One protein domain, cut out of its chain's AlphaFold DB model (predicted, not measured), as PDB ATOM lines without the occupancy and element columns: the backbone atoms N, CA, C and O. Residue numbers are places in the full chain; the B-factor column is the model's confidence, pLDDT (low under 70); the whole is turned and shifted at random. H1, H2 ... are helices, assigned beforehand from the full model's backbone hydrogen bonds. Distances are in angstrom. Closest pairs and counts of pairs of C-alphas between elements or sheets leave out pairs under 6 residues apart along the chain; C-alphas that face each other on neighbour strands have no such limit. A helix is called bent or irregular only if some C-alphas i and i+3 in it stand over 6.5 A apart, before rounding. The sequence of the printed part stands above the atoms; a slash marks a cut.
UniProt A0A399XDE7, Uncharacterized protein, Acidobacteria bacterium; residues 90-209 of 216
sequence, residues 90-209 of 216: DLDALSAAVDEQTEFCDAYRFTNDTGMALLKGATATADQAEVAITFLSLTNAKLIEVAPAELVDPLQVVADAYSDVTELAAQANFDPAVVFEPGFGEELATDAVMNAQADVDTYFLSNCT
ATOM      1  N   ASP A  90     162.609 175.978 103.677       75.69
ATOM      2  CA  ASP A  90     163.769 176.240 102.824       75.69
ATOM      3  C   ASP A  90     164.117 174.976 102.028       75.69
ATOM      4  O   ASP A  90     164.614 173.987 102.572       75.69
ATOM      5  N   LEU A  91     163.823 175.005 100.726       72.94
ATOM      6  CA  LEU A  91     164.049 173.876  99.826       72.94
ATOM      7  C   LEU A  91     165.525 173.490  99.701       72.94
ATOM      8  O   LEU A  91     165.808 172.303  99.542       72.94
ATOM      9  N   ASP A  92     166.457 174.438  99.822       78.25
ATOM     10  CA  ASP A  92     167.888 174.136  99.728       78.25
ATOM     11  C   ASP A  92     168.349 173.359 100.970       78.25
ATOM     12  O   ASP A  92     169.067 172.360 100.861       78.25
ATOM     13  N   ALA A  93     167.882 173.766 102.156       80.06
ATOM     14  CA  ALA A  93     168.151 173.057 103.407       80.06
ATOM     15  C   ALA A  93     167.505 171.661 103.424       80.06
ATOM     16  O   ALA A  93     168.136 170.685 103.837       80.06
ATOM     17  N   LEU A  94     166.266 171.551 102.931       80.00
ATOM     18  CA  LEU A  94     165.566 170.272 102.805       80.00
ATOM     19  C   LEU A  94     166.271 169.333 101.822       80.00
ATOM     20  O   LEU A  94     166.457 168.162 102.142       80.00
ATOM     21  N   SER A  95     166.708 169.831 100.662       84.06
ATOM     22  CA  SER A  95     167.450 169.030  99.684       84.06
ATOM     23  C   SER A  95     168.751 168.484 100.272       84.06
ATOM     24  O   SER A  95     169.047 167.304 100.098       84.06
ATOM     25  N   ALA A  96     169.503 169.303 101.014       84.88
ATOM     26  CA  ALA A  96     170.723 168.848 101.678       84.88
ATOM     27  C   ALA A  96     170.439 167.741 102.712       84.88
ATOM     28  O   ALA A  96     171.137 166.730 102.740       84.88
ATOM     29  N   ALA A  97     169.377 167.884 103.512       85.00
ATOM     30  CA  ALA A  97     168.980 166.871 104.492       85.00
ATOM     31  C   ALA A  97     168.522 165.549 103.843       85.00
ATOM     32  O   ALA A  97     168.750 164.473 104.406       85.00
ATOM     33  N   VAL A  98     167.905 165.609 102.655       85.62
ATOM     34  CA  VAL A  98     167.578 164.427 101.838       85.62
ATOM     35  C   VAL A  98     168.852 163.712 101.384       85.62
ATOM     36  O   VAL A  98     168.938 162.486 101.490       85.62
ATOM     37  N   ASP A  99     169.859 164.455 100.923       87.69
ATOM     38  CA  ASP A  99     171.124 163.883 100.446       87.69
ATOM     39  C   ASP A  99     171.912 163.155 101.545       87.69
ATOM     40  O   ASP A  99     172.617 162.181 101.261       87.69
ATOM     41  N   GLU A 100     171.751 163.576 102.800       88.12
ATOM     42  CA  GLU A 100     172.355 162.933 103.971       88.12
ATOM     43  C   GLU A 100     171.764 161.545 104.284       88.12
ATOM     44  O   GLU A 100     172.408 160.739 104.963       88.12
ATOM     45  N   GLN A 101     170.575 161.219 103.765       86.88
ATOM     46  CA  GLN A 101     169.937 159.924 104.002       86.88
ATOM     47  C   GLN A 101     170.567 158.840 103.118       86.88
ATOM     48  O   GLN A 101     170.219 158.678 101.950       86.88
ATOM     49  N   THR A 102     171.519 158.083 103.665       89.44
ATOM     50  CA  THR A 102     172.275 157.072 102.899       89.44
ATOM     51  C   THR A 102     171.702 155.656 102.988       89.44
ATOM     52  O   THR A 102     172.023 154.820 102.144       89.44
ATOM     53  N   GLU A 103     170.827 155.386 103.959       89.94
ATOM     54  CA  GLU A 103     170.165 154.091 104.141       89.94
ATOM     55  C   GLU A 103     168.661 154.183 103.860       89.94
ATOM     56  O   GLU A 103     167.999 155.142 104.252       89.94
ATOM     57  N   PHE A 104     168.093 153.144 103.232       89.50
ATOM     58  CA  PHE A 104     166.667 153.107 102.881       89.50
ATOM     59  C   PHE A 104     165.736 153.333 104.077       89.50
ATOM     60  O   PHE A 104     164.782 154.097 103.982       89.50
ATOM     61  N   CYS A 105     165.997 152.669 105.206       87.50
ATOM     62  CA  CYS A 105     165.132 152.763 106.380       87.50
ATOM     63  C   CYS A 105     165.107 154.179 106.972       87.50
ATOM     64  O   CYS A 105     164.046 154.649 107.388       87.50
ATOM     65  N   ASP A 106     166.253 154.857 106.977       85.75
ATOM     66  CA  ASP A 106     166.380 156.218 107.492       85.75
ATOM     67  C   ASP A 106     165.751 157.215 106.520       85.75
ATOM     68  O   ASP A 106     164.903 158.009 106.927       85.75
ATOM     69  N   ALA A 107     166.028 157.073 105.220       83.38
ATOM     70  CA  ALA A 107     165.385 157.857 104.170       83.38
ATOM     71  C   ALA A 107     163.853 157.726 104.209       83.38
ATOM     72  O   ALA A 107     163.140 158.722 104.079       83.38
ATOM     73  N   TYR A 108     163.322 156.519 104.429       85.94
ATOM     74  CA  TYR A 108     161.877 156.281 104.479       85.94
ATOM     75  C   TYR A 108     161.221 156.874 105.725       85.94
ATOM     76  O   TYR A 108     160.126 157.440 105.633       85.94
ATOM     77  N   ARG A 109     161.883 156.793 106.888       83.06
ATOM     78  CA  ARG A 109     161.425 157.498 108.096       83.06
ATOM     79  C   ARG A 109     161.438 159.001 107.885       83.06
ATOM     80  O   ARG A 109     160.410 159.639 108.079       83.06
ATOM     81  N   PHE A 110     162.562 159.535 107.415       84.06
ATOM     82  CA  PHE A 110     162.733 160.955 107.143       84.06
ATOM     83  C   PHE A 110     161.651 161.482 106.190       84.06
ATOM     84  O   PHE A 110     161.011 162.492 106.468       84.06
ATOM     85  N   THR A 111     161.386 160.753 105.103       83.62
ATOM     86  CA  THR A 111     160.336 161.090 104.133       83.62
ATOM     87  C   THR A 111     158.958 161.145 104.786       83.62
ATOM     88  O   THR A 111     158.221 162.106 104.575       83.62
ATOM     89  N   ASN A 112     158.606 160.149 105.604       79.06
ATOM     90  CA  ASN A 112     157.306 160.114 106.273       79.06
ATOM     91  C   ASN A 112     157.163 161.211 107.329       79.06
ATOM     92  O   ASN A 112     156.151 161.909 107.344       79.06
ATOM     93  N   ASP A 113     158.156 161.382 108.197       77.56
ATOM     94  CA  ASP A 113     158.082 162.328 109.308       77.56
ATOM     95  C   ASP A 113     158.064 163.773 108.798       77.56
ATOM     96  O   ASP A 113     157.179 164.560 109.160       77.56
ATOM     97  N   THR A 114     158.984 164.104 107.891       75.44
ATOM     98  CA  THR A 114     159.095 165.441 107.301       75.44
ATOM     99  C   THR A 114     157.965 165.705 106.312       75.44
ATOM    100  O   THR A 114     157.338 166.761 106.378       75.44
ATOM    101  N   GLY A 115     157.616 164.738 105.457       74.06
ATOM    102  CA  GLY A 115     156.506 164.867 104.510       74.06
ATOM    103  C   GLY A 115     155.171 165.094 105.220       74.06
ATOM    104  O   GLY A 115     154.431 166.017 104.874       74.06
ATOM    105  N   MET A 116     154.886 164.341 106.288       69.19
ATOM    106  CA  MET A 116     153.676 164.541 107.095       69.19
ATOM    107  C   MET A 116     153.656 165.891 107.807       69.19
ATOM    108  O   MET A 116     152.587 166.483 107.970       69.19
ATOM    109  N   ALA A 117     154.801 166.376 108.276       69.50
ATOM    110  CA  ALA A 117     154.875 167.666 108.937       69.50
ATOM    111  C   ALA A 117     154.729 168.837 107.962       69.50
ATOM    112  O   ALA A 117     153.981 169.769 108.262       69.50
ATOM    113  N   LEU A 118     155.355 168.753 106.786       68.38
ATOM    114  CA  LEU A 118     155.174 169.716 105.705       68.38
ATOM    115  C   LEU A 118     153.719 169.748 105.249       68.38
ATOM    116  O   LEU A 118     153.153 170.828 105.163       68.38
ATOM    117  N   LEU A 119     153.066 168.597 105.067       65.00
ATOM    118  CA  LEU A 119     151.648 168.542 104.687       65.00
ATOM    119  C   LEU A 119     150.712 169.081 105.778       65.00
ATOM    120  O   LEU A 119     149.742 169.771 105.472       65.00
ATOM    121  N   LYS A 120     151.001 168.822 107.060       62.47
ATOM    122  CA  LYS A 120     150.261 169.446 108.175       62.47
ATOM    123  C   LYS A 120     150.457 170.968 108.199       62.47
ATOM    124  O   LYS A 120     149.506 171.699 108.480       62.47
ATOM    125  N   GLY A 121     151.672 171.431 107.908       51.12
ATOM    126  CA  GLY A 121     152.037 172.846 107.831       51.12
ATOM    127  C   GLY A 121     151.529 173.564 106.576       51.12
ATOM    128  O   GLY A 121     151.218 174.749 106.659       51.12
ATOM    129  N   ALA A 122     151.348 172.849 105.460       51.78
ATOM    130  CA  ALA A 122     150.902 173.347 104.151       51.78
ATOM    131  C   ALA A 122     149.436 173.802 104.108       51.78
ATOM    132  O   ALA A 122     148.897 174.128 103.054       51.78
ATOM    133  N   THR A 123     148.784 173.866 105.266       49.44
ATOM    134  CA  THR A 123     147.415 174.343 105.432       49.44
ATOM    135  C   THR A 123     147.282 175.872 105.346       49.44
ATOM    136  O   THR A 123     146.173 176.367 105.553       49.44
ATOM    137  N   ALA A 124     148.347 176.636 105.036       51.19
ATOM    138  CA  ALA A 124     148.291 178.103 105.045       51.19
ATOM    139  C   ALA A 124     148.476 178.808 103.681       51.19
ATOM    140  O   ALA A 124     147.788 179.812 103.477       51.19
ATOM    141  N   THR A 125     149.338 178.357 102.749       62.59
ATOM    142  CA  THR A 125     149.594 179.082 101.470       62.59
ATOM    143  C   THR A 125     150.044 178.208 100.281       62.59
ATOM    144  O   THR A 125     150.436 177.056 100.450       62.59
ATOM    145  N   ALA A 126     150.029 178.785  99.066       64.19
ATOM    146  CA  ALA A 126     150.509 178.154  97.827       64.19
ATOM    147  C   ALA A 126     151.972 177.728  97.875       64.19
ATOM    148  O   ALA A 126     152.294 176.579  97.579       64.19
ATOM    149  N   ASP A 127     152.821 178.636  98.342       66.31
ATOM    150  CA  ASP A 127     154.257 178.417  98.469       66.31
ATOM    151  C   ASP A 127     154.560 177.203  99.365       66.31
ATOM    152  O   ASP A 127     155.477 176.436  99.098       66.31
ATOM    153  N   GLN A 128     153.758 176.961 100.409       70.50
ATOM    154  CA  GLN A 128     153.949 175.794 101.273       70.50
ATOM    155  C   GLN A 128     153.547 174.477 100.600       70.50
ATOM    156  O   GLN A 128     154.172 173.448 100.863       70.50
ATOM    157  N   ALA A 129     152.519 174.492  99.748       69.44
ATOM    158  CA  ALA A 129     152.129 173.320  98.971       69.44
ATOM    159  C   ALA A 129     153.203 172.973  97.926       69.44
ATOM    160  O   ALA A 129     153.559 171.805  97.789       69.44
ATOM    161  N   GLU A 130     153.772 173.982  97.258       73.50
ATOM    162  CA  GLU A 130     154.894 173.812  96.328       73.50
ATOM    163  C   GLU A 130     156.127 173.226  97.032       73.50
ATOM    164  O   GLU A 130     156.712 172.253  96.548       73.50
ATOM    165  N   VAL A 131     156.480 173.745  98.214       75.62
ATOM    166  CA  VAL A 131     157.588 173.211  99.022       75.62
ATOM    167  C   VAL A 131     157.335 171.757  99.423       75.62
ATOM    168  O   VAL A 131     158.227 170.919  99.289       75.62
ATOM    169  N   ALA A 132     156.124 171.429  99.882       75.12
ATOM    170  CA  ALA A 132     155.775 170.070 100.289       75.12
ATOM    171  C   ALA A 132     155.829 169.076  99.116       75.12
ATOM    172  O   ALA A 132     156.391 167.990  99.255       75.12
ATOM    173  N   ILE A 133     155.286 169.451  97.956       75.12
ATOM    174  CA  ILE A 133     155.308 168.626  96.740       75.12
ATOM    175  C   ILE A 133     156.744 168.408  96.265       75.12
ATOM    176  O   ILE A 133     157.149 167.270  96.020       75.12
ATOM    177  N   THR A 134     157.533 169.480  96.203       78.19
ATOM    178  CA  THR A 134     158.934 169.412  95.773       78.19
ATOM    179  C   THR A 134     159.748 168.527  96.715       78.19
ATOM    180  O   THR A 134     160.503 167.668  96.260       78.19
ATOM    181  N   PHE A 135     159.541 168.655  98.029       83.12
ATOM    182  CA  PHE A 135     160.163 167.781  99.023       83.12
ATOM    183  C   PHE A 135     159.819 166.301  98.802       83.12
ATOM    184  O   PHE A 135     160.715 165.451  98.819       83.12
ATOM    185  N   LEU A 136     158.539 165.977  98.585       80.69
ATOM    186  CA  LEU A 136     158.094 164.602  98.339       80.69
ATOM    187  C   LEU A 136     158.699 164.036  97.049       80.69
ATOM    188  O   LEU A 136     159.085 162.869  97.017       80.69
ATOM    189  N   SER A 137     158.858 164.853  96.007       81.75
ATOM    190  CA  SER A 137     159.547 164.435  94.783       81.75
ATOM    191  C   SER A 137     161.029 164.127  95.032       81.75
ATOM    192  O   SER A 137     161.516 163.076  94.611       81.75
ATOM    193  N   LEU A 138     161.748 165.009  95.737       84.81
ATOM    194  CA  LEU A 138     163.171 164.823  96.057       84.81
ATOM    195  C   LEU A 138     163.402 163.565  96.903       84.81
ATOM    196  O   LEU A 138     164.286 162.759  96.617       84.81
ATOM    197  N   THR A 139     162.574 163.365  97.925       85.50
ATOM    198  CA  THR A 139     162.676 162.198  98.806       85.50
ATOM    199  C   THR A 139     162.315 160.891  98.112       85.50
ATOM    200  O   THR A 139     163.003 159.898  98.330       85.50
ATOM    201  N   ASN A 140     161.305 160.856  97.237       84.69
ATOM    202  CA  ASN A 140     160.998 159.643  96.470       84.69
ATOM    203  C   ASN A 140     162.116 159.281  95.485       84.69
ATOM    204  O   ASN A 140     162.465 158.105  95.371       84.69
ATOM    205  N   ALA A 141     162.741 160.272  94.841       88.50
ATOM    206  CA  ALA A 141     163.945 160.036  94.048       88.50
ATOM    207  C   ALA A 141     165.071 159.455  94.919       88.50
ATOM    208  O   ALA A 141     165.677 158.447  94.553       88.50
ATOM    209  N   LYS A 142     165.286 160.019  96.115       91.00
ATOM    210  CA  LYS A 142     166.287 159.505  97.052       91.00
ATOM    211  C   LYS A 142     166.008 158.072  97.484       91.00
ATOM    212  O   LYS A 142     166.926 157.256  97.508       91.00
ATOM    213  N   LEU A 143     164.753 157.748  97.793       91.25
ATOM    214  CA  LEU A 143     164.343 156.398  98.172       91.25
ATOM    215  C   LEU A 143     164.714 155.379  97.099       91.25
ATOM    216  O   LEU A 143     165.198 154.313  97.458       91.25
ATOM    217  N   ILE A 144     164.553 155.711  95.815       94.12
ATOM    218  CA  ILE A 144     164.968 154.844  94.702       94.12
ATOM    219  C   ILE A 144     166.485 154.610  94.713       94.12
ATOM    220  O   ILE A 144     166.921 153.477  94.516       94.12
ATOM    221  N   GLU A 145     167.295 155.645  94.965       94.56
ATOM    222  CA  GLU A 145     168.763 155.525  94.982       94.56
ATOM    223  C   GLU A 145     169.268 154.555  96.049       94.56
ATOM    224  O   GLU A 145     170.208 153.793  95.811       94.56
ATOM    225  N   VAL A 146     168.664 154.611  97.236       93.38
ATOM    226  CA  VAL A 146     169.097 153.825  98.399       93.38
ATOM    227  C   VAL A 146     168.297 152.531  98.568       93.38
ATOM    228  O   VAL A 146     168.562 151.762  99.494       93.38
ATOM    229  N   ALA A 147     167.317 152.280  97.696       93.06
ATOM    230  CA  ALA A 147     166.414 151.147  97.806       93.06
ATOM    231  C   ALA A 147     167.093 149.795  97.536       93.06
ATOM    232  O   ALA A 147     167.935 149.656  96.644       93.06
ATOM    233  N   PRO A 148     166.641 148.736  98.230       92.38
ATOM    234  CA  PRO A 148     166.797 147.365  97.764       92.38
ATOM    235  C   PRO A 148     166.202 147.186  96.363       92.38
ATOM    236  O   PRO A 148     165.179 147.786  96.028       92.38
ATOM    237  N   ALA A 149     166.798 146.300  95.562       93.88
ATOM    238  CA  ALA A 149     166.389 146.078  94.175       93.88
ATOM    239  C   ALA A 149     164.903 145.699  94.033       93.88
ATOM    240  O   ALA A 149     164.264 146.084  93.057       93.88
ATOM    241  N   GLU A 150     164.338 144.976  95.004       92.00
ATOM    242  CA  GLU A 150     162.921 144.597  95.019       92.00
ATOM    243  C   GLU A 150     161.940 145.766  95.205       92.00
ATOM    244  O   GLU A 150     160.753 145.595  94.932       92.00
ATOM    245  N   LEU A 151     162.407 146.936  95.656       92.62
ATOM    246  CA  LEU A 151     161.569 148.118  95.871       92.62
ATOM    247  C   LEU A 151     161.701 149.171  94.778       92.62
ATOM    248  O   LEU A 151     160.880 150.081  94.740       92.62
ATOM    249  N   VAL A 152     162.686 149.052  93.884       93.31
ATOM    250  CA  VAL A 152     162.934 150.050  92.833       93.31
ATOM    251  C   VAL A 152     161.705 150.231  91.942       93.31
ATOM    252  O   VAL A 152     161.259 151.356  91.757       93.31
ATOM    253  N   ASP A 153     161.114 149.140  91.446       91.94
ATOM    254  CA  ASP A 153     159.942 149.216  90.565       91.94
ATOM    255  C   ASP A 153     158.709 149.826  91.278       91.94
ATOM    256  O   ASP A 153     158.112 150.754  90.729       91.94
ATOM    257  N   PRO A 154     158.322 149.392  92.501       88.25
ATOM    258  CA  PRO A 154     157.286 150.070  93.281       88.25
ATOM    259  C   PRO A 154     157.574 151.554  93.538       88.25
ATOM    260  O   PRO A 154     156.697 152.395  93.348       88.25
ATOM    261  N   LEU A 155     158.795 151.898  93.948       88.31
ATOM    262  CA  LEU A 155     159.162 153.284  94.240       88.31
ATOM    263  C   LEU A 155     159.147 154.156  92.986       88.31
ATOM    264  O   LEU A 155     158.751 155.310  93.079       88.31
ATOM    265  N   GLN A 156     159.497 153.611  91.818       90.56
ATOM    266  CA  GLN A 156     159.395 154.337  90.552       90.56
ATOM    267  C   GLN A 156     157.944 154.717  90.239       90.56
ATOM    268  O   GLN A 156     157.688 155.854  89.862       90.56
ATOM    269  N   VAL A 157     156.980 153.815  90.469       86.06
ATOM    270  CA  VAL A 157     155.546 154.117  90.283       86.06
ATOM    271  C   VAL A 157     155.096 155.272  91.182       86.06
ATOM    272  O   VAL A 157     154.316 156.120  90.753       86.06
ATOM    273  N   VAL A 158     155.577 155.310  92.427       84.50
ATOM    274  CA  VAL A 158     155.266 156.396  93.368       84.50
ATOM    275  C   VAL A 158     155.967 157.695  92.955       84.50
ATOM    276  O   VAL A 158     155.340 158.753  92.947       84.50
ATOM    277  N   ALA A 159     157.242 157.630  92.572       83.88
ATOM    278  CA  ALA A 159     158.025 158.789  92.157       83.88
ATOM    279  C   ALA A 159     157.474 159.447  90.887       83.88
ATOM    280  O   ALA A 159     157.361 160.669  90.853       83.88
ATOM    281  N   ASP A 160     157.078 158.659  89.884       83.62
ATOM    282  CA  ASP A 160     156.470 159.169  88.650       83.62
ATOM    283  C   ASP A 160     155.194 159.971  88.968       83.62
ATOM    284  O   ASP A 160     155.019 161.086  88.481       83.62
ATOM    285  N   ALA A 161     154.359 159.463  89.881       80.31
ATOM    286  CA  ALA A 161     153.148 160.151  90.322       80.31
ATOM    287  C   ALA A 161     153.443 161.504  91.004       80.31
ATOM    288  O   ALA A 161     152.748 162.489  90.754       80.31
ATOM    289  N   TYR A 162     154.486 161.594  91.838       76.31
ATOM    290  CA  TYR A 162     154.895 162.864  92.459       76.31
ATOM    291  C   TYR A 162     155.611 163.813  91.487       76.31
ATOM    292  O   TYR A 162     155.500 165.034  91.636       76.31
ATOM    293  N   SER A 163     156.312 163.284  90.482       76.44
ATOM    294  CA  SER A 163     156.937 164.087  89.426       76.44
ATOM    295  C   SER A 163     155.879 164.823  88.604       76.44
ATOM    296  O   SER A 163     155.993 166.034  88.414       76.44
ATOM    297  N   ASP A 164     154.810 164.130  88.202       73.69
ATOM    298  CA  ASP A 164     153.686 164.732  87.469       73.69
ATOM    299  C   ASP A 164     153.055 165.901  88.255       73.69
ATOM    300  O   ASP A 164     152.726 166.953  87.701       73.69
ATOM    301  N   VAL A 165     152.948 165.762  89.579       69.81
ATOM    302  CA  VAL A 165     152.419 166.806  90.478       69.81
ATOM    303  C   VAL A 165     153.389 167.972  90.636       69.81
ATOM    304  O   VAL A 165     152.960 169.123  90.719       69.81
ATOM    305  N   THR A 166     154.690 167.701  90.643       68.75
ATOM    306  CA  THR A 166     155.728 168.736  90.720       68.75
ATOM    307  C   THR A 166     155.753 169.583  89.448       68.75
ATOM    308  O   THR A 166     155.844 170.809  89.522       68.75
ATOM    309  N   GLU A 167     155.587 168.965  88.276       71.94
ATOM    310  CA  GLU A 167     155.458 169.696  87.009       71.94
ATOM    311  C   GLU A 167     154.205 170.585  86.967       71.94
ATOM    312  O   GLU A 167     154.242 171.684  86.404       71.94
ATOM    313  N   LEU A 168     153.099 170.146  87.580       67.38
ATOM    314  CA  LEU A 168     151.897 170.967  87.762       67.38
ATOM    315  C   LEU A 168     152.142 172.132  88.735       67.38
ATOM    316  O   LEU A 168     151.719 173.255  88.447       67.38
ATOM    317  N   ALA A 169     152.855 171.886  89.840       65.00
ATOM    318  CA  ALA A 169     153.189 172.893  90.848       65.00
ATOM    319  C   ALA A 169     154.107 174.004  90.311       65.00
ATOM    320  O   ALA A 169     153.938 175.167  90.662       65.00
ATOM    321  N   ALA A 170     155.014 173.677  89.387       67.88
ATOM    322  CA  ALA A 170     155.937 174.635  88.772       67.88
ATOM    323  C   ALA A 170     155.276 175.607  87.763       67.88
ATOM    324  O   ALA A 170     155.946 176.471  87.184       67.88
ATOM    325  N   GLN A 171     153.973 175.473  87.490       70.75
ATOM    326  CA  GLN A 171     153.269 176.350  86.554       70.75
ATOM    327  C   GLN A 171     152.960 177.714  87.185       70.75
ATOM    328  O   GLN A 171     152.491 177.811  88.311       70.75
ATOM    329  N   ALA A 172     153.103 178.792  86.406       56.59
ATOM    330  CA  ALA A 172     152.948 180.179  86.878       56.59
ATOM    331  C   ALA A 172     151.561 180.551  87.455       56.59
ATOM    332  O   ALA A 172     151.406 181.645  87.989       56.59
ATOM    333  N   ASN A 173     150.555 179.682  87.318       65.75
ATOM    334  CA  ASN A 173     149.205 179.869  87.860       65.75
ATOM    335  C   ASN A 173     148.759 178.669  88.707       65.75
ATOM    336  O   ASN A 173     147.563 178.379  88.758       65.75
ATOM    337  N   PHE A 174     149.699 177.924  89.289       64.62
ATOM    338  CA  PHE A 174     149.368 176.807  90.158       64.62
ATOM    339  C   PHE A 174     148.483 177.282  91.317       64.62
ATOM    340  O   PHE A 174     148.866 178.154  92.098       64.62
ATOM    341  N   ASP A 175     147.273 176.728  91.390       65.62
ATOM    342  CA  ASP A 175     146.386 176.922  92.527       65.62
ATOM    343  C   ASP A 175     146.639 175.778  93.512       65.62
ATOM    344  O   ASP A 175     146.289 174.634  93.210       65.62
ATOM    345  N   PRO A 176     147.218 176.039  94.694       58.22
ATOM    346  CA  PRO A 176     147.453 174.992  95.681       58.22
ATOM    347  C   PRO A 176     146.158 174.346  96.158       58.22
ATOM    348  O   PRO A 176     146.195 173.210  96.622       58.22
ATOM    349  N   ALA A 177     145.014 175.034  96.031       61.50
ATOM    350  CA  ALA A 177     143.721 174.458  96.352       61.50
ATOM    351  C   ALA A 177     143.458 173.202  95.522       61.50
ATOM    352  O   ALA A 177     142.821 172.296  96.045       61.50
ATOM    353  N   VAL A 178     144.016 173.093  94.306       62.19
ATOM    354  CA  VAL A 178     143.876 171.909  93.449       62.19
ATOM    355  C   VAL A 178     144.464 170.662  94.103       62.19
ATOM    356  O   VAL A 178     143.881 169.594  93.991       62.19
ATOM    357  N   VAL A 179     145.546 170.796  94.879       55.47
ATOM    358  CA  VAL A 179     146.146 169.683  95.640       55.47
ATOM    359  C   VAL A 179     145.184 169.158  96.702       55.47
ATOM    360  O   VAL A 179     145.187 167.976  97.049       55.47
ATOM    361  N   PHE A 180     144.341 170.055  97.207       54.19
ATOM    362  CA  PHE A 180     143.359 169.804  98.250       54.19
ATOM    363  C   PHE A 180     141.940 169.606  97.694       54.19
ATOM    364  O   PHE A 180     141.010 169.371  98.473       54.19
ATOM    365  N   GLU A 181     141.748 169.686  96.372       53.12
ATOM    366  CA  GLU A 181     140.456 169.436  95.753       53.12
ATOM    367  C   GLU A 181     140.113 167.943  95.864       53.12
ATOM    368  O   GLU A 181     140.952 167.074  95.590       53.12
ATOM    369  N   PRO A 182     138.867 167.606  96.246       43.09
ATOM    370  CA  PRO A 182     138.393 166.232  96.195       43.09
ATOM    371  C   PRO A 182     138.544 165.692  94.768       43.09
ATOM    372  O   PRO A 182     137.857 166.150  93.858       43.09
ATOM    373  N   GLY A 183     139.453 164.736  94.579       41.81
ATOM    374  CA  GLY A 183     139.760 164.148  93.275       41.81
ATOM    375  C   GLY A 183     141.242 164.199  92.905       41.81
ATOM    376  O   GLY A 183     141.732 163.235  92.335       41.81
ATOM    377  N   PHE A 184     141.992 165.227  93.310       47.81
ATOM    378  CA  PHE A 184     143.426 165.315  92.985       47.81
ATOM    379  C   PHE A 184     144.240 164.222  93.689       47.81
ATOM    380  O   PHE A 184     145.007 163.484  93.073       47.81
ATOM    381  N   GLY A 185     143.971 164.019  94.983       53.28
ATOM    382  CA  GLY A 185     144.497 162.873  95.725       53.28
ATOM    383  C   GLY A 185     143.963 161.522  95.231       53.28
ATOM    384  O   GLY A 185     144.630 160.512  95.421       53.28
ATOM    385  N   GLU A 186     142.793 161.477  94.582       52.25
ATOM    386  CA  GLU A 186     142.244 160.244  93.988       52.25
ATOM    387  C   GLU A 186     142.908 159.903  92.646       52.25
ATOM    388  O   GLU A 186     143.088 158.727  92.336       52.25
ATOM    389  N   GLU A 187     143.308 160.918  91.879       51.66
ATOM    390  CA  GLU A 187     144.045 160.775  90.620       51.66
ATOM    391  C   GLU A 187     145.468 160.256  90.872       51.66
ATOM    392  O   GLU A 187     145.959 159.410  90.126       51.66
ATOM    393  N   LEU A 188     146.076 160.652  91.998       57.47
ATOM    394  CA  LEU A 188     147.325 160.073  92.504       57.47
ATOM    395  C   LEU A 188     147.138 158.688  93.132       57.47
ATOM    396  O   LEU A 188     147.989 157.815  92.974       57.47
ATOM    397  N   ALA A 189     146.016 158.441  93.807       61.56
ATOM    398  CA  ALA A 189     145.714 157.175  94.474       61.56
ATOM    399  C   ALA A 189     145.185 156.090  93.517       61.56
ATOM    400  O   ALA A 189     144.256 155.348  93.855       61.56
ATOM    401  N   THR A 190     145.785 155.956  92.330       74.19
ATOM    402  CA  THR A 190     145.483 154.824  91.444       74.19
ATOM    403  C   THR A 190     145.765 153.497  92.155       74.19
ATOM    404  O   THR A 190     146.648 153.412  93.011       74.19
ATOM    405  N   ASP A 191     145.071 152.422  91.766       73.88
ATOM    406  CA  ASP A 191     145.342 151.081  92.307       73.88
ATOM    407  C   ASP A 191     146.833 150.705  92.181       73.88
ATOM    408  O   ASP A 191     147.365 150.005  93.037       73.88
ATOM    409  N   ALA A 192     147.525 151.176  91.138       71.75
ATOM    410  CA  ALA A 192     148.953 150.939  90.946       71.75
ATOM    411  C   ALA A 192     149.802 151.645  92.013       71.75
ATOM    412  O   ALA A 192     150.599 150.983  92.676       71.75
ATOM    413  N   VAL A 193     149.586 152.946  92.228       77.12
ATOM    414  CA  VAL A 193     150.303 153.736  93.245       77.12
ATOM    415  C   VAL A 193     149.993 153.219  94.649       77.12
ATOM    416  O   VAL A 193     150.897 153.023  95.454       77.12
ATOM    417  N   MET A 194     148.730 152.898  94.932       76.81
ATOM    418  CA  MET A 194     148.309 152.387  96.241       76.81
ATOM    419  C   MET A 194     148.893 151.005  96.551       76.81
ATOM    420  O   MET A 194     149.235 150.722  97.700       76.81
ATOM    421  N   ASN A 195     149.009 150.132  95.546       78.50
ATOM    422  CA  ASN A 195     149.661 148.834  95.718       78.50
ATOM    423  C   ASN A 195     151.178 148.988  95.864       78.50
ATOM    424  O   ASN A 195     151.746 148.387  96.771       78.50
ATOM    425  N   ALA A 196     151.808 149.835  95.045       80.56
ATOM    426  CA  ALA A 196     153.233 150.121  95.140       80.56
ATOM    427  C   ALA A 196     153.606 150.684  96.520       80.56
ATOM    428  O   ALA A 196     154.500 150.159  97.183       80.56
ATOM    429  N   GLN A 197     152.848 151.667  97.014       83.44
ATOM    430  CA  GLN A 197     153.026 152.216  98.357       83.44
ATOM    431  C   GLN A 197     152.860 151.139  99.437       83.44
ATOM    432  O   GLN A 197     153.648 151.071 100.377       83.44
ATOM    433  N   ALA A 198     151.866 150.255  99.295       83.12
ATOM    434  CA  ALA A 198     151.644 149.175 100.251       83.12
ATOM    435  C   ALA A 198     152.791 148.151 100.282       83.12
ATOM    436  O   ALA A 198     153.065 147.588 101.348       83.12
ATOM    437  N   ASP A 199     153.445 147.895  99.149       81.81
ATOM    438  CA  ASP A 199     154.613 147.015  99.071       81.81
ATOM    439  C   ASP A 199     155.818 147.644  99.787       81.81
ATOM    440  O   ASP A 199     156.460 146.984 100.610       81.81
ATOM    441  N   VAL A 200     156.053 148.941  99.567       85.56
ATOM    442  CA  VAL A 200     157.105 149.717 100.244       85.56
ATOM    443  C   VAL A 200     156.862 149.779 101.758       85.56
ATOM    444  O   VAL A 200     157.759 149.458 102.541       85.56
ATOM    445  N   ASP A 201     155.632 150.085 102.185       84.94
ATOM    446  CA  ASP A 201     155.223 150.080 103.597       84.94
ATOM    447  C   ASP A 201     155.448 148.714 104.249       84.94
ATOM    448  O   ASP A 201     155.940 148.610 105.375       84.94
ATOM    449  N   THR A 202     155.068 147.644 103.547       87.50
ATOM    450  CA  THR A 202     155.210 146.280 104.061       87.50
ATOM    451  C   THR A 202     156.679 145.943 104.261       87.50
ATOM    452  O   THR A 202     157.030 145.422 105.321       87.50
ATOM    453  N   TYR A 203     157.535 146.281 103.292       87.38
ATOM    454  CA  TYR A 203     158.973 146.088 103.419       87.38
ATOM    455  C   TYR A 203     159.544 146.872 104.602       87.38
ATOM    456  O   TYR A 203     160.315 146.318 105.392       87.38
ATOM    457  N   PHE A 204     159.169 148.145 104.743       86.25
ATOM    458  CA  PHE A 204     159.638 148.982 105.840       86.25
ATOM    459  C   PHE A 204     159.255 148.379 107.200       86.25
ATOM    460  O   PHE A 204     160.107 148.196 108.070       86.25
ATOM    461  N   LEU A 205     157.999 147.966 107.370       85.81
ATOM    462  CA  LEU A 205     157.527 147.338 108.608       85.81
ATOM    463  C   LEU A 205     158.165 145.968 108.884       85.81
ATOM    464  O   LEU A 205     158.240 145.544 110.035       85.81
ATOM    465  N   SER A 206     158.608 145.235 107.862       85.38
ATOM    466  CA  SER A 206     159.270 143.943 108.080       85.38
ATOM    467  C   SER A 206     160.769 144.057 108.339       85.38
ATOM    468  O   SER A 206     161.318 143.186 109.012       85.38
ATOM    469  N   ASN A 207     161.430 145.090 107.810       86.12
ATOM    470  CA  ASN A 207     162.896 145.164 107.777       86.12
ATOM    471  C   ASN A 207     163.487 146.357 108.541       86.12
ATOM    472  O   ASN A 207     164.634 146.281 108.971       86.12
ATOM    473  N   CYS A 208     162.726 147.438 108.732       82.50
ATOM    474  CA  CYS A 208     163.219 148.698 109.301       82.50
ATOM    475  C   CYS A 208     162.695 148.985 110.715       82.50
ATOM    476  O   CYS A 208     163.320 149.728 111.480       82.50
ATOM    477  N   THR A 209     161.562 148.400 111.107       76.19
ATOM    478  CA  THR A 209     161.097 148.450 112.497       76.19
ATOM    479  C   THR A 209     161.693 147.278 113.270       76.19
ATOM    480  O   THR A 209     161.235 146.143 113.141       76.19
TER     481      THR A 209
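AT A GLANCE: This is residues 90 to 209 of the 216 residues of an uncharacterized protein of Acidobacteria bacterium (UniProt A0A399XDE7). Three long helices, H2, H3 and H4, run side by side up and down, with H3 between the other two, and H1 packs on H3. H7 packs on H4 at a steep tilt of 51 degrees, with its residue Phe 204 also close to H2, and the two short helices H5 and H6 lie along the chain between H4 and H7, H5 packing on residues 126 to 130 of H3. The printed part has 120 residues with seven named helices, H1 to H7 in that order along the chain, and no named strand; the class is all helix. It is compact, with a radius of gyration of the C-alphas of 14.0 A, and its C-alphas span 40 by 33 by 21 A.

HOW THE PARTS SIT: Start at H1, residues 91 to 99, and look from it to H3, residues 126 to 146: they touch, with the C-alphas of Val 98 and Thr 139 the closest at 6.2 A, and run the same way at a shallow tilt of 16 degrees. H3 is the hub and touches four other helices. H2, residues 104 to 121, and H3 form a helical hairpin: they touch, closest at the C-alphas of Phe 104 and Val 146, 5.1 A apart, and run opposite ways at a shallow tilt of 7 degrees. H1 and H2 are close but not clearly touching, with their closest C-alphas, of Val 98 and Ala 107, 7.3 A apart. Go on to H4, residues 149 to 169, which forms a second helical hairpin with H3; they touch, the C-alphas of Asn 140 and Ala 159 closest at 5.3 A, and run opposite ways at a shallow tilt of 21 degrees. H2 and H4 are apart. H5, residues 176 to 180, touches H3 at residues 126 to 130 alone, with the C-alphas of Ala 126 and Pro 176 closest at 4.9 A. H6, residues 184 to 188, touches no helix but is near H4, where the C-alphas of Ala 161 and Leu 188 are the closest at 6.2 A. Last comes H7, residues 191 to 207: it touches H4, closest at the C-alphas of Pro 154 and Ala 196, 4.5 A apart, and they run opposite ways at a steep tilt of 51 degrees. H7 and H2 are close but not clearly touching, their closest C-alphas being those of Cys 105 and Phe 204, 6.7 A apart. In H1, H2, H3, H6 and H7 every O i to N i+4 pair is within hydrogen-bond range; in H4 15 of 17 are, and in H5 0 of 1, where 2 of 2 O i to N i+3 pairs are within range.

IN THESE COORDINATES: Find C-alpha 91 at (164.049, 173.876, 99.826), where H1 begins; it runs 12.3 A to C-alpha 99. H2 then runs 25.1 A from C-alpha 104 to C-alpha 121. Look for C-alpha 126 at (150.509, 178.154, 97.827); from there H3 runs 30.6 A to C-alpha 146. H4 runs 30.1 A from C-alpha 149 to C-alpha 169; it has a kink of 33 degrees near residue 156 and is irregular, with C-alphas 150 and 153 7.1 A apart. H5, from C-alpha 176 to C-alpha 180, is 7.1 A long, and H6, from C-alpha 184 to C-alpha 188, is 6.6 A long. H7 runs 24.1 A from C-alpha 191 to C-alpha 207 at (162.896, 145.164, 107.777).

THE WHOLE: The two C-alphas farthest apart are those of Ala 172 and Ser 206, at 42.5 A. The printed part has no cut, and no link is long: the link from H4 to H5, with 6 residues, is short, and the other five are tight. Look at the B-factor column for the mean pLDDT of the printed part, 76.1; 36 residues are under 70, among them residues 116 to 127 and 172 to 189.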